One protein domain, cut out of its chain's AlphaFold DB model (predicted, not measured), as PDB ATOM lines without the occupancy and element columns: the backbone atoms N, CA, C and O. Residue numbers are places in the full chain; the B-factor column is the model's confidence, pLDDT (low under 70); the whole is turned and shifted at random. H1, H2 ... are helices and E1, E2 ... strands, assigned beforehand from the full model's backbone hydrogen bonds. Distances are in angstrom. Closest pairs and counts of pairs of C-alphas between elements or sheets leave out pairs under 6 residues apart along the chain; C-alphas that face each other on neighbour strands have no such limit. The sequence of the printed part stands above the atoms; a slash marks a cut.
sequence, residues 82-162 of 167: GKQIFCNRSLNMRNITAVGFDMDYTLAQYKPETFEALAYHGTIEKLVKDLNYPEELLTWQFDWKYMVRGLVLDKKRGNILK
ATOM      1  N   GLY A  82     201.336 197.340 243.186       90.88
ATOM      2  CA  GLY A  82     202.554 197.845 243.834       90.88
ATOM      3  C   GLY A  82     202.514 199.316 244.268       90.88
ATOM      4  O   GLY A  82     203.443 199.777 244.919       90.88
ATOM      5  N   LYS A  83     201.467 200.066 243.907       91.50
ATOM      6  CA  LYS A  83     201.235 201.461 244.318       91.50
ATOM      7  C   LYS A  83     200.036 201.603 245.266       91.50
ATOM      8  O   LYS A  83     199.694 202.723 245.639       91.50
ATOM      9  N   GLN A  84     199.372 200.501 245.615       92.38
ATOM     10  CA  GLN A  84     198.240 200.514 246.537       92.38
ATOM     11  C   GLN A  84     198.717 200.578 247.992       92.38
ATOM     12  O   GLN A  84     199.762 200.036 248.346       92.38
ATOM     13  N   ILE A  85     197.921 201.231 248.840       91.94
ATOM     14  CA  ILE A  85     198.138 201.309 250.285       91.94
ATOM     15  C   ILE A  85     197.055 200.464 250.953       91.94
ATOM     16  O   ILE A  85     195.866 200.712 250.753       91.94
ATOM     17  N   PHE A  86     197.464 199.468 251.738       93.06
ATOM     18  CA  PHE A  86     196.552 198.565 252.439       93.06
ATOM     19  C   PHE A  86     196.310 199.031 253.876       93.06
ATOM     20  O   PHE A  86     197.233 199.480 254.556       93.06
ATOM     21  N   CYS A  87     195.073 198.887 254.354       93.94
ATOM     22  CA  CYS A  87     194.661 199.333 255.683       93.94
ATOM     23  C   CYS A  87     194.152 198.154 256.518       93.94
ATOM     24  O   CYS A  87     193.133 197.559 256.185       93.94
ATOM     25  N   ASN A  88     194.806 197.873 257.648       94.31
ATOM     26  CA  ASN A  88     194.290 196.915 258.638       94.31
ATOM     27  C   ASN A  88     193.230 197.547 259.558       94.31
ATOM     28  O   ASN A  88     192.386 196.852 260.115       94.31
ATOM     29  N   ARG A  89     193.294 198.871 259.755       95.25
ATOM     30  CA  ARG A  89     192.354 199.672 260.553       95.25
ATOM     31  C   ARG A  89     192.061 200.982 259.831       95.25
ATOM     32  O   ARG A  89     192.927 201.492 259.122       95.25
ATOM     33  N   SER A  90     190.870 201.535 260.046       94.94
ATOM     34  CA  SER A  90     190.492 202.847 259.516       94.94
ATOM     35  C   SER A  90     191.419 203.939 260.055       94.94
ATOM     36  O   SER A  90     191.635 204.031 261.263       94.94
ATOM     37  N   LEU A  91     191.950 204.775 259.161       94.00
ATOM     38  CA  LEU A  91     192.859 205.869 259.494       94.00
ATOM     39  C   LEU A  91     192.399 207.151 258.792       94.00
ATOM     40  O   LEU A  91     192.238 207.180 257.575       94.00
ATOM     41  N   ASN A  92     192.186 208.217 259.567       94.62
ATOM     42  CA  ASN A  92     191.807 209.525 259.038       94.62
ATOM     43  C   ASN A  92     193.048 210.411 258.862       94.62
ATOM     44  O   ASN A  92     193.537 211.001 259.825       94.62
ATOM     45  N   MET A  93     193.515 210.542 257.619       94.88
ATOM     46  CA  MET A  93     194.715 211.317 257.281       94.88
ATOM     47  C   MET A  93     194.600 212.811 257.613       94.88
ATOM     48  O   MET A  93     195.620 213.454 257.827       94.88
ATOM     49  N   ARG A  94     193.383 213.370 257.707       95.69
ATOM     50  CA  ARG A  94     193.180 214.792 258.042       95.69
ATOM     51  C   ARG A  94     193.682 215.142 259.445       95.69
ATOM     52  O   ARG A  94     194.087 216.275 259.677       95.69
ATOM     53  N   ASN A  95     193.648 214.184 260.370       95.19
ATOM     54  CA  ASN A  95     193.997 214.413 261.773       95.19
ATOM     55  C   ASN A  95     195.498 214.218 262.053       95.19
ATOM     56  O   ASN A  95     195.928 214.368 263.194       95.19
ATOM     57  N   ILE A  96     196.294 213.852 261.045       95.81
ATOM     58  CA  ILE A  96     197.725 213.595 261.200       95.81
ATOM     59  C   ILE A  96     198.498 214.904 260.999       95.81
ATOM     60  O   ILE A  96     198.492 215.468 259.910       95.81
ATOM     61  N   THR A  97     199.174 215.385 262.045       97.44
ATOM     62  CA  THR A  97     199.950 216.645 262.009       97.44
ATOM     63  C   THR A  97     201.423 216.438 261.651       97.44
ATOM     64  O   THR A  97     202.071 217.354 261.153       97.44
ATOM     65  N   ALA A  98     201.964 215.245 261.896       97.12
ATOM     66  CA  ALA A  98     203.355 214.913 261.617       97.12
ATOM     67  C   ALA A  98     203.481 213.468 261.130       97.12
ATOM     68  O   ALA A  98     202.723 212.593 261.552       97.12
ATOM     69  N   VAL A  99     204.464 213.227 260.264       96.50
ATOM     70  CA  VAL A  99     204.815 211.900 259.748       96.50
ATOM     71  C   VAL A  99     206.298 211.675 260.007       96.50
ATOM     72  O   VAL A  99     207.132 212.451 259.548       96.50
ATOM     73  N   GLY A 100     206.613 210.629 260.766       96.94
ATOM     74  CA  GLY A 100     207.983 210.171 260.969       96.94
ATOM     75  C   GLY A 100     208.326 209.069 259.976       96.94
ATOM     76  O   GLY A 100     207.504 208.182 259.740       96.94
ATOM     77  N   PHE A 101     209.534 209.117 259.423       97.44
ATOM     78  CA  PHE A 101     210.074 208.061 258.572       97.44
ATOM     79  C   PHE A 101     211.240 207.382 259.281       97.44
ATOM     80  O   PHE A 101     212.110 208.060 259.828       97.44
ATOM     81  N   ASP A 102     211.251 206.054 259.248       97.12
ATOM     82  CA  ASP A 102     212.455 205.280 259.537       97.12
ATOM     83  C   ASP A 102     213.399 205.327 258.323       97.12
ATOM     84  O   ASP A 102     212.978 205.644 257.206       97.12
ATOM     85  N   MET A 103     214.682 205.048 258.523       97.00
ATOM     86  CA  MET A 103     215.696 205.190 257.478       97.00
ATOM     87  C   MET A 103     215.920 203.864 256.747       97.00
ATOM     88  O   MET A 103     215.585 203.747 255.564       97.00
ATOM     89  N   ASP A 104     216.396 202.845 257.461       94.88
ATOM     90  CA  ASP A 104     216.765 201.555 256.884       94.88
ATOM     91  C   ASP A 104     215.531 200.728 256.507       94.88
ATOM     92  O   ASP A 104     214.587 200.585 257.281       94.88
ATOM     93  N   TYR A 105     215.518 200.180 255.290       92.56
ATOM     94  CA  TYR A 105     214.394 199.426 254.717       92.56
ATOM     95  C   TYR A 105     213.063 200.192 254.591       92.56
ATOM     96  O   TYR A 105     212.072 199.604 254.156       92.56
ATOM     97  N   THR A 106     213.039 201.494 254.901       94.50
ATOM     98  CA  THR A 106     211.885 202.382 254.684       94.50
ATOM     99  C   THR A 106     212.199 203.419 253.609       94.50
ATOM    100  O   THR A 106     211.627 203.358 252.520       94.50
ATOM    101  N   LEU A 107     213.135 204.338 253.870       96.19
ATOM    102  CA  LEU A 107     213.609 205.301 252.868       96.19
ATOM    103  C   LEU A 107     214.750 204.714 252.031       96.19
ATOM    104  O   LEU A 107     214.746 204.821 250.805       96.19
ATOM    105  N   ALA A 108     215.707 204.061 252.691       96.12
ATOM    106  CA  ALA A 108     216.829 203.383 252.062       96.12
ATOM    107  C   ALA A 108     216.499 201.898 251.866       96.12
ATOM    108  O   ALA A 108     216.614 201.084 252.784       96.12
ATOM    109  N   GLN A 109     216.067 201.533 250.658       95.56
ATOM    110  CA  GLN A 109     215.840 200.132 250.302       95.56
ATOM    111  C   GLN A 109     217.144 199.484 249.841       95.56
ATOM    112  O   GLN A 109     217.678 199.807 248.779       95.56
ATOM    113  N   TYR A 110     217.649 198.551 250.642       95.62
ATOM    114  CA  TYR A 110     218.840 197.781 250.307       95.62
ATOM    115  C   TYR A 110     218.510 196.613 249.380       95.62
ATOM    116  O   TYR A 110     217.442 196.007 249.466       95.62
ATOM    117  N   LYS A 111     219.471 196.274 248.520       94.31
ATOM    118  CA  LYS A 111     219.432 195.062 247.704       94.31
ATOM    119  C   LYS A 111     219.821 193.860 248.574       94.31
ATOM    120  O   LYS A 111     220.953 193.851 249.071       94.31
ATOM    121  N   PRO A 112     218.933 192.867 248.773       90.69
ATOM    122  CA  PRO A 112     219.228 191.715 249.624       90.69
ATOM    123  C   PRO A 112     220.465 190.948 249.156       90.69
ATOM    124  O   PRO A 112     221.275 190.540 249.984       90.69
ATOM    125  N   GLU A 113     220.667 190.839 247.837       92.50
ATOM    126  CA  GLU A 113     221.759 190.045 247.263       92.50
ATOM    127  C   GLU A 113     223.143 190.525 247.713       92.50
ATOM    128  O   GLU A 113     224.053 189.719 247.876       92.50
ATOM    129  N   THR A 114     223.311 191.835 247.915       93.94
ATOM    130  CA  THR A 114     224.596 192.426 248.306       93.94
ATOM    131  C   THR A 114     224.672 192.713 249.799       93.94
ATOM    132  O   THR A 114     225.695 192.438 250.424       93.94
ATOM    133  N   PHE A 115     223.608 193.267 250.386       94.38
ATOM    134  CA  PHE A 115     223.632 193.702 251.782       94.38
ATOM    135  C   PHE A 115     223.636 192.521 252.757       94.38
ATOM    136  O   PHE A 115     224.422 192.507 253.703       94.38
ATOM    137  N   GLU A 116     222.812 191.500 252.510       93.81
ATOM    138  CA  GLU A 116     222.766 190.323 253.383       93.81
ATOM    139  C   GLU A 116     224.034 189.473 253.247       93.81
ATOM    140  O   GLU A 116     224.536 188.968 254.250       93.81
ATOM    141  N   ALA A 117     224.612 189.395 252.043       94.06
ATOM    142  CA  ALA A 117     225.895 188.729 251.824       94.06
ATOM    143  C   ALA A 117     227.023 189.392 252.631       94.06
ATOM    144  O   ALA A 117     227.803 188.708 253.295       94.06
ATOM    145  N   LEU A 118     227.081 190.727 252.644       95.38
ATOM    146  CA  LEU A 118     228.051 191.465 253.454       95.38
ATOM    147  C   LEU A 118     227.877 191.174 254.951       95.38
ATOM    148  O   LEU A 118     228.858 190.907 255.648       95.38
ATOM    149  N   ALA A 119     226.635 191.183 255.441       95.25
ATOM    150  CA  ALA A 119     226.339 190.862 256.835       95.25
ATOM    151  C   ALA A 119     226.729 189.416 257.192       95.25
ATOM    152  O   ALA A 119     227.284 189.174 258.267       95.25
ATOM    153  N   TYR A 120     226.486 188.463 256.288       95.88
ATOM    154  CA  TYR A 120     226.866 187.064 256.450       95.88
ATOM    155  C   TYR A 120     228.382 186.896 256.574       95.88
ATOM    156  O   TYR A 120     228.854 186.347 257.571       95.88
ATOM    157  N   HIS A 121     229.150 187.424 255.618       95.31
ATOM    158  CA  HIS A 121     230.609 187.308 255.629       95.31
ATOM    159  C   HIS A 121     231.217 187.966 256.870       95.31
ATOM    160  O   HIS A 121     232.011 187.335 257.568       95.31
ATOM    161  N   GLY A 122     230.765 189.174 257.225       96.12
ATOM    162  CA  GLY A 122     231.211 189.845 258.449       96.12
ATOM    163  C   GLY A 122     230.886 189.051 259.720       96.12
ATOM    164  O   GLY A 122     231.677 189.032 260.663       96.12
ATOM    165  N   THR A 123     229.751 188.345 259.742       96.69
ATOM    166  CA  THR A 123     229.371 187.496 260.879       96.69
ATOM    167  C   THR A 123     230.250 186.255 260.972       96.69
ATOM    168  O   THR A 123     230.739 185.956 262.058       96.69
ATOM    169  N   ILE A 124     230.492 185.545 259.867       97.00
ATOM    170  CA  ILE A 124     231.351 184.352 259.876       97.00
ATOM    171  C   ILE A 124     232.776 184.705 260.284       97.00
ATOM    172  O   ILE A 124     233.348 184.032 261.140       97.00
ATOM    173  N   GLU A 125     233.329 185.790 259.742       96.00
ATOM    174  CA  GLU A 125     234.654 186.255 260.142       96.00
ATOM    175  C   GLU A 125     234.730 186.526 261.644       96.00
ATOM    176  O   GLU A 125     235.693 186.116 262.293       96.00
ATOM    177  N   LYS A 126     233.698 187.160 262.210       96.94
ATOM    178  CA  LYS A 126     233.609 187.418 263.646       96.94
ATOM    179  C   LYS A 126     233.510 186.132 264.469       96.94
ATOM    180  O   LYS A 126     234.164 186.018 265.502       96.94
ATOM    181  N   LEU A 127     232.711 185.157 264.030       97.19
ATOM    182  CA  LEU A 127     232.565 183.869 264.720       97.19
ATOM    183  C   LEU A 127     233.902 183.117 264.801       97.19
ATOM    184  O   LEU A 127     234.237 182.574 265.853       97.19
ATOM    185  N   VAL A 128     234.671 183.099 263.712       96.94
ATOM    186  CA  VAL A 128     235.954 182.385 263.657       96.94
ATOM    187  C   VAL A 128     237.039 183.141 264.431       96.94
ATOM    188  O   VAL A 128     237.710 182.546 265.273       96.94
ATOM    189  N   LYS A 129     237.184 184.454 264.201       96.06
ATOM    190  CA  LYS A 129     238.263 185.270 264.789       96.06
ATOM    191  C   LYS A 129     238.065 185.545 266.282       96.06
ATOM    192  O   LYS A 129     239.006 185.375 267.051       96.06
ATOM    193  N   ASP A 130     236.859 185.949 266.689       96.88
ATOM    194  CA  ASP A 130     236.606 186.442 268.052       96.88
ATOM    195  C   ASP A 130     236.043 185.360 268.985       96.88
ATOM    196  O   ASP A 130     236.210 185.446 270.201       96.88
ATOM    197  N   LEU A 131     235.332 184.367 268.438       95.81
ATOM    198  CA  LEU A 131     234.616 183.342 269.213       95.81
ATOM    199  C   LEU A 131     235.171 181.925 269.010       95.81
ATOM    200  O   LEU A 131     234.598 180.973 269.540       95.81
ATOM    201  N   ASN A 132     236.277 181.788 268.270       96.00
ATOM    202  CA  ASN A 132     236.999 180.535 268.039       96.00
ATOM    203  C   ASN A 132     236.126 179.391 267.490       96.00
ATOM    204  O   ASN A 132     236.327 178.224 267.833       96.00
ATOM    205  N   TYR A 133     235.152 179.711 266.634       96.88
ATOM    206  CA  TYR A 133     234.432 178.691 265.871       96.88
ATOM    207  C   TYR A 133     235.339 178.055 264.795       96.88
ATOM    208  O   TYR A 133     236.317 178.678 264.379       96.88
ATOM    209  N   PRO A 134     235.022 176.835 264.314       97.06
ATOM    210  CA  PRO A 134     235.817 176.151 263.294       97.06
ATOM    211  C   PRO A 134     235.992 176.970 262.008       97.06
ATOM    212  O   PRO A 134     235.035 177.556 261.500       97.06
ATOM    213  N   GLU A 135     237.199 176.940 261.437       95.06
ATOM    214  CA  GLU A 135     237.535 177.673 260.205       95.06
ATOM    215  C   GLU A 135     236.773 177.170 258.971       95.06
ATOM    216  O   GLU A 135     236.611 177.907 257.999       95.06
ATOM    217  N   GLU A 136     236.229 175.950 259.030       95.25
ATOM    218  CA  GLU A 136     235.391 175.366 257.976       95.25
ATOM    219  C   GLU A 136     234.208 176.271 257.595       95.25
ATOM    220  O   GLU A 136     233.789 176.276 256.437       95.25
ATOM    221  N   LEU A 137     233.713 177.096 258.526       93.00
ATOM    222  CA  LEU A 137     232.624 178.044 258.275       93.00
ATOM    223  C   LEU A 137     232.952 179.064 257.174       93.00
ATOM    224  O   LEU A 137     232.046 179.508 256.476       93.00
ATOM    225  N   LEU A 138     234.225 179.415 256.970       93.50
ATOM    226  CA  LEU A 138     234.639 180.366 255.928       93.50
ATOM    227  C   LEU A 138     234.434 179.821 254.510       93.50
ATOM    228  O   LEU A 138     234.377 180.593 253.556       93.50
ATOM    229  N   THR A 139     234.316 178.500 254.366       94.62
ATOM    230  CA  THR A 139     234.095 177.845 253.069       94.62
ATOM    231  C   THR A 139     232.626 177.836 252.650       94.62
ATOM    232  O   THR A 139     232.307 177.492 251.510       94.62
ATOM    233  N   TRP A 140     231.716 178.193 253.558       93.62
ATOM    234  CA  TRP A 140     230.286 178.147 253.297       93.62
ATOM    235  C   TRP A 140     229.845 179.281 252.373       93.62
ATOM    236  O   TRP A 140     230.327 180.411 252.442       93.62
ATOM    237  N   GLN A 141     228.895 178.958 251.497       92.31
ATOM    238  CA  GLN A 141     228.316 179.905 250.552       92.31
ATOM    239  C   GLN A 141     226.964 180.397 251.060       92.31
ATOM    240  O   GLN A 141     226.127 179.608 251.503       92.31
ATOM    241  N   PHE A 142     226.751 181.707 250.974       93.81
ATOM    242  CA  PHE A 142     225.492 182.337 251.348       93.81
ATOM    243  C   PHE A 142     224.487 182.299 250.193       93.81
ATOM    244  O   PHE A 142     224.802 182.721 249.081       93.81
ATOM    245  N   ASP A 143     223.263 181.856 250.480       93.75
ATOM    246  CA  ASP A 143     222.115 181.971 249.579       93.75
ATOM    247  C   ASP A 143     221.031 182.850 250.217       93.75
ATOM    248  O   ASP A 143     220.374 182.458 251.185       93.75
ATOM    249  N   TRP A 144     220.814 184.032 249.640       91.06
ATOM    250  CA  TRP A 144     219.817 185.003 250.102       91.06
ATOM    251  C   TRP A 144     218.367 184.537 249.894       91.06
ATOM    252  O   TRP A 144     217.450 185.079 250.507       91.06
ATOM    253  N   LYS A 145     218.120 183.526 249.047       93.19
ATOM    254  CA  LYS A 145     216.772 182.983 248.805       93.19
ATOM    255  C   LYS A 145     216.376 181.892 249.792       93.19
ATOM    256  O   LYS A 145     215.197 181.548 249.873       93.19
ATOM    257  N   TYR A 146     217.345 181.331 250.511       91.44
ATOM    258  CA  TYR A 146     217.117 180.179 251.376       91.44
ATOM    259  C   TYR A 146     216.239 180.522 252.588       91.44
ATOM    260  O   TYR A 146     215.412 179.718 253.017       91.44
ATOM    261  N   MET A 147     216.394 181.729 253.139       90.00
ATOM    262  CA  MET A 147     215.648 182.181 254.311       90.00
ATOM    263  C   MET A 147     214.537 183.162 253.937       90.00
ATOM    264  O   MET A 147     214.670 183.983 253.038       90.00
ATOM    265  N   VAL A 148     213.435 183.110 254.688       92.75
ATOM    266  CA  VAL A 148     212.322 184.062 254.567       92.75
ATOM    267  C   VAL A 148     212.139 184.840 255.866       92.75
ATOM    268  O   VAL A 148     212.408 184.338 256.958       92.75
ATOM    269  N   ARG A 149     211.638 186.076 255.781       92.00
ATOM    270  CA  ARG A 149     211.413 186.909 256.971       92.00
ATOM    271  C   ARG A 149     210.338 186.307 257.888       92.00
ATOM    272  O   ARG A 149     209.344 185.721 257.442       92.00
ATOM    273  N   GLY A 150     210.522 186.484 259.197       93.69
ATOM    274  CA  GLY A 150     209.575 186.037 260.223       93.69
ATOM    275  C   GLY A 150     209.633 184.534 260.500       93.69
ATOM    276  O   GLY A 150     208.584 183.912 260.667       93.69
ATOM    277  N   LEU A 151     210.835 183.954 260.466       95.50
ATOM    278  CA  LEU A 151     211.130 182.624 260.997       95.50
ATOM    279  C   LEU A 151     211.502 182.726 262.480       95.50
ATOM    280  O   LEU A 151     212.008 183.751 262.936       95.50
ATOM    281  N   VAL A 152     211.264 181.650 263.222       95.44
ATOM    282  CA  VAL A 152     211.600 181.531 264.644       95.44
ATOM    283  C   VAL A 152     212.676 180.467 264.814       95.44
ATOM    284  O   VAL A 152     212.527 179.352 264.316       95.44
ATOM    285  N   LEU A 153     213.749 180.810 265.529       96.00
ATOM    286  CA  LEU A 153     214.835 179.888 265.854       96.00
ATOM    287  C   LEU A 153     214.612 179.267 267.239       96.00
ATOM    288  O   LEU A 153     214.653 179.962 268.259       96.00
ATOM    289  N   ASP A 154     214.431 177.951 267.285       97.06
ATOM    290  CA  ASP A 154     214.461 177.177 268.525       97.06
ATOM    291  C   ASP A 154     215.916 176.949 268.947       97.06
ATOM    292  O   ASP A 154     216.593 176.045 268.461       97.06
ATOM    293  N   LYS A 155     216.397 177.760 269.895       96.06
ATOM    294  CA  LYS A 155     217.774 177.672 270.404       96.06
ATOM    295  C   LYS A 155     218.081 176.368 271.145       96.06
ATOM    296  O   LYS A 155     219.247 176.009 271.241       96.06
ATOM    297  N   LYS A 156     217.076 175.679 271.702       96.69
ATOM    298  CA  LYS A 156     217.304 174.445 272.473       96.69
ATOM    299  C   LYS A 156     217.544 173.255 271.555       96.69
ATOM    300  O   LYS A 156     218.381 172.416 271.865       96.69
ATOM    301  N   ARG A 157     216.784 173.167 270.460       96.50
ATOM    302  CA  ARG A 157     216.818 172.021 269.535       96.50
ATOM    303  C   ARG A 157     217.476 172.323 268.189       96.50
ATOM    304  O   ARG A 157     217.695 171.394 267.426       96.50
ATOM    305  N   GLY A 158     217.767 173.588 267.888       96.31
ATOM    306  CA  GLY A 158     218.368 174.015 266.622       96.31
ATOM    307  C   GLY A 158     217.396 174.069 265.439       96.31
ATOM    308  O   GLY A 158     217.839 174.111 264.297       96.31
ATOM    309  N   ASN A 159     216.081 174.060 265.683       96.94
ATOM    310  CA  ASN A 159     215.087 174.063 264.607       96.94
ATOM    311  C   ASN A 159     214.777 175.482 264.119       96.94
ATOM    312  O   ASN A 159     214.691 176.418 264.916       96.94
ATOM    313  N   ILE A 160     214.502 175.614 262.822       96.38
ATOM    314  CA  ILE A 160     213.988 176.841 262.204       96.38
ATOM    315  C   ILE A 160     212.518 176.607 261.854       96.38
ATOM    316  O   ILE A 160     212.195 175.698 261.093       96.38
ATOM    317  N   LEU A 161     211.619 177.403 262.431       95.50
ATOM    318  CA  LEU A 161     210.175 177.188 262.354       95.50
ATOM    319  C   LEU A 161     209.466 178.383 261.712       95.50
ATOM    320  O   LEU A 161     209.756 179.539 262.026       95.50
ATOM    321  N   LYS A 162     208.473 178.099 260.861       95.44
ATOM    322  CA  LYS A 162     207.479 179.080 260.413       95.44
ATOM    323  C   LYS A 162     206.190 178.840 261.187       95.44
ATOM    324  O   LYS A 162     205.561 177.798 261.036       95.44
TER     325      LYS A 162
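This is residues 82 to 162 of the 167 residues of an uncharacterized protein of Triticum turgidum subsp. durum (UniProt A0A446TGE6). With little regular structure, a small two-stranded hairpin, E1 and E2, sits apart from one long helix, H1, which has short H2 at its end; residues 82 to 111 stick out as a long free tail. The printed part has 81 residues, 31 in named elements, ordered H1, H2, E1, E2: mostly helix, the sheet antiparallel. It is extended, radius of gyration of the C-alphas 19.3 A, spanning 58 by 28 by 24 A.

Look first at E1, residues 152 to 154, and E2, residues 159 to 161, an antiparallel hairpin at 154 degrees; N 154 and O 159 are 2.8 A apart, within hydrogen-bond range. H1, residues 112 to 131, is apart from both strands. With residues 124 to 128 alone it touches H2, residues 135 to 139; the closest C-alphas, of Val 128 and Glu 135, are 6.1 A apart. O i to N i+4 pairs within range number 15 of 16 in H1 and 0 of 1 in H2, where 2 of 2 O i to N i+3 pairs are.

Find C-alpha 112 at (219.228, 191.715, 249.624); H1 runs 26.3 A from there. H2 spans 7.9 A, E1 6.5 A and E2 6.2 A, ending at C-alpha 161, (210.175, 177.188, 262.354).

The farthest C-alphas, of Arg 94 and Glu 135, are 57.9 A apart. The printed part has no cut; the link from H2 to E1 is long. No printed residue is under 70 in pLDDT.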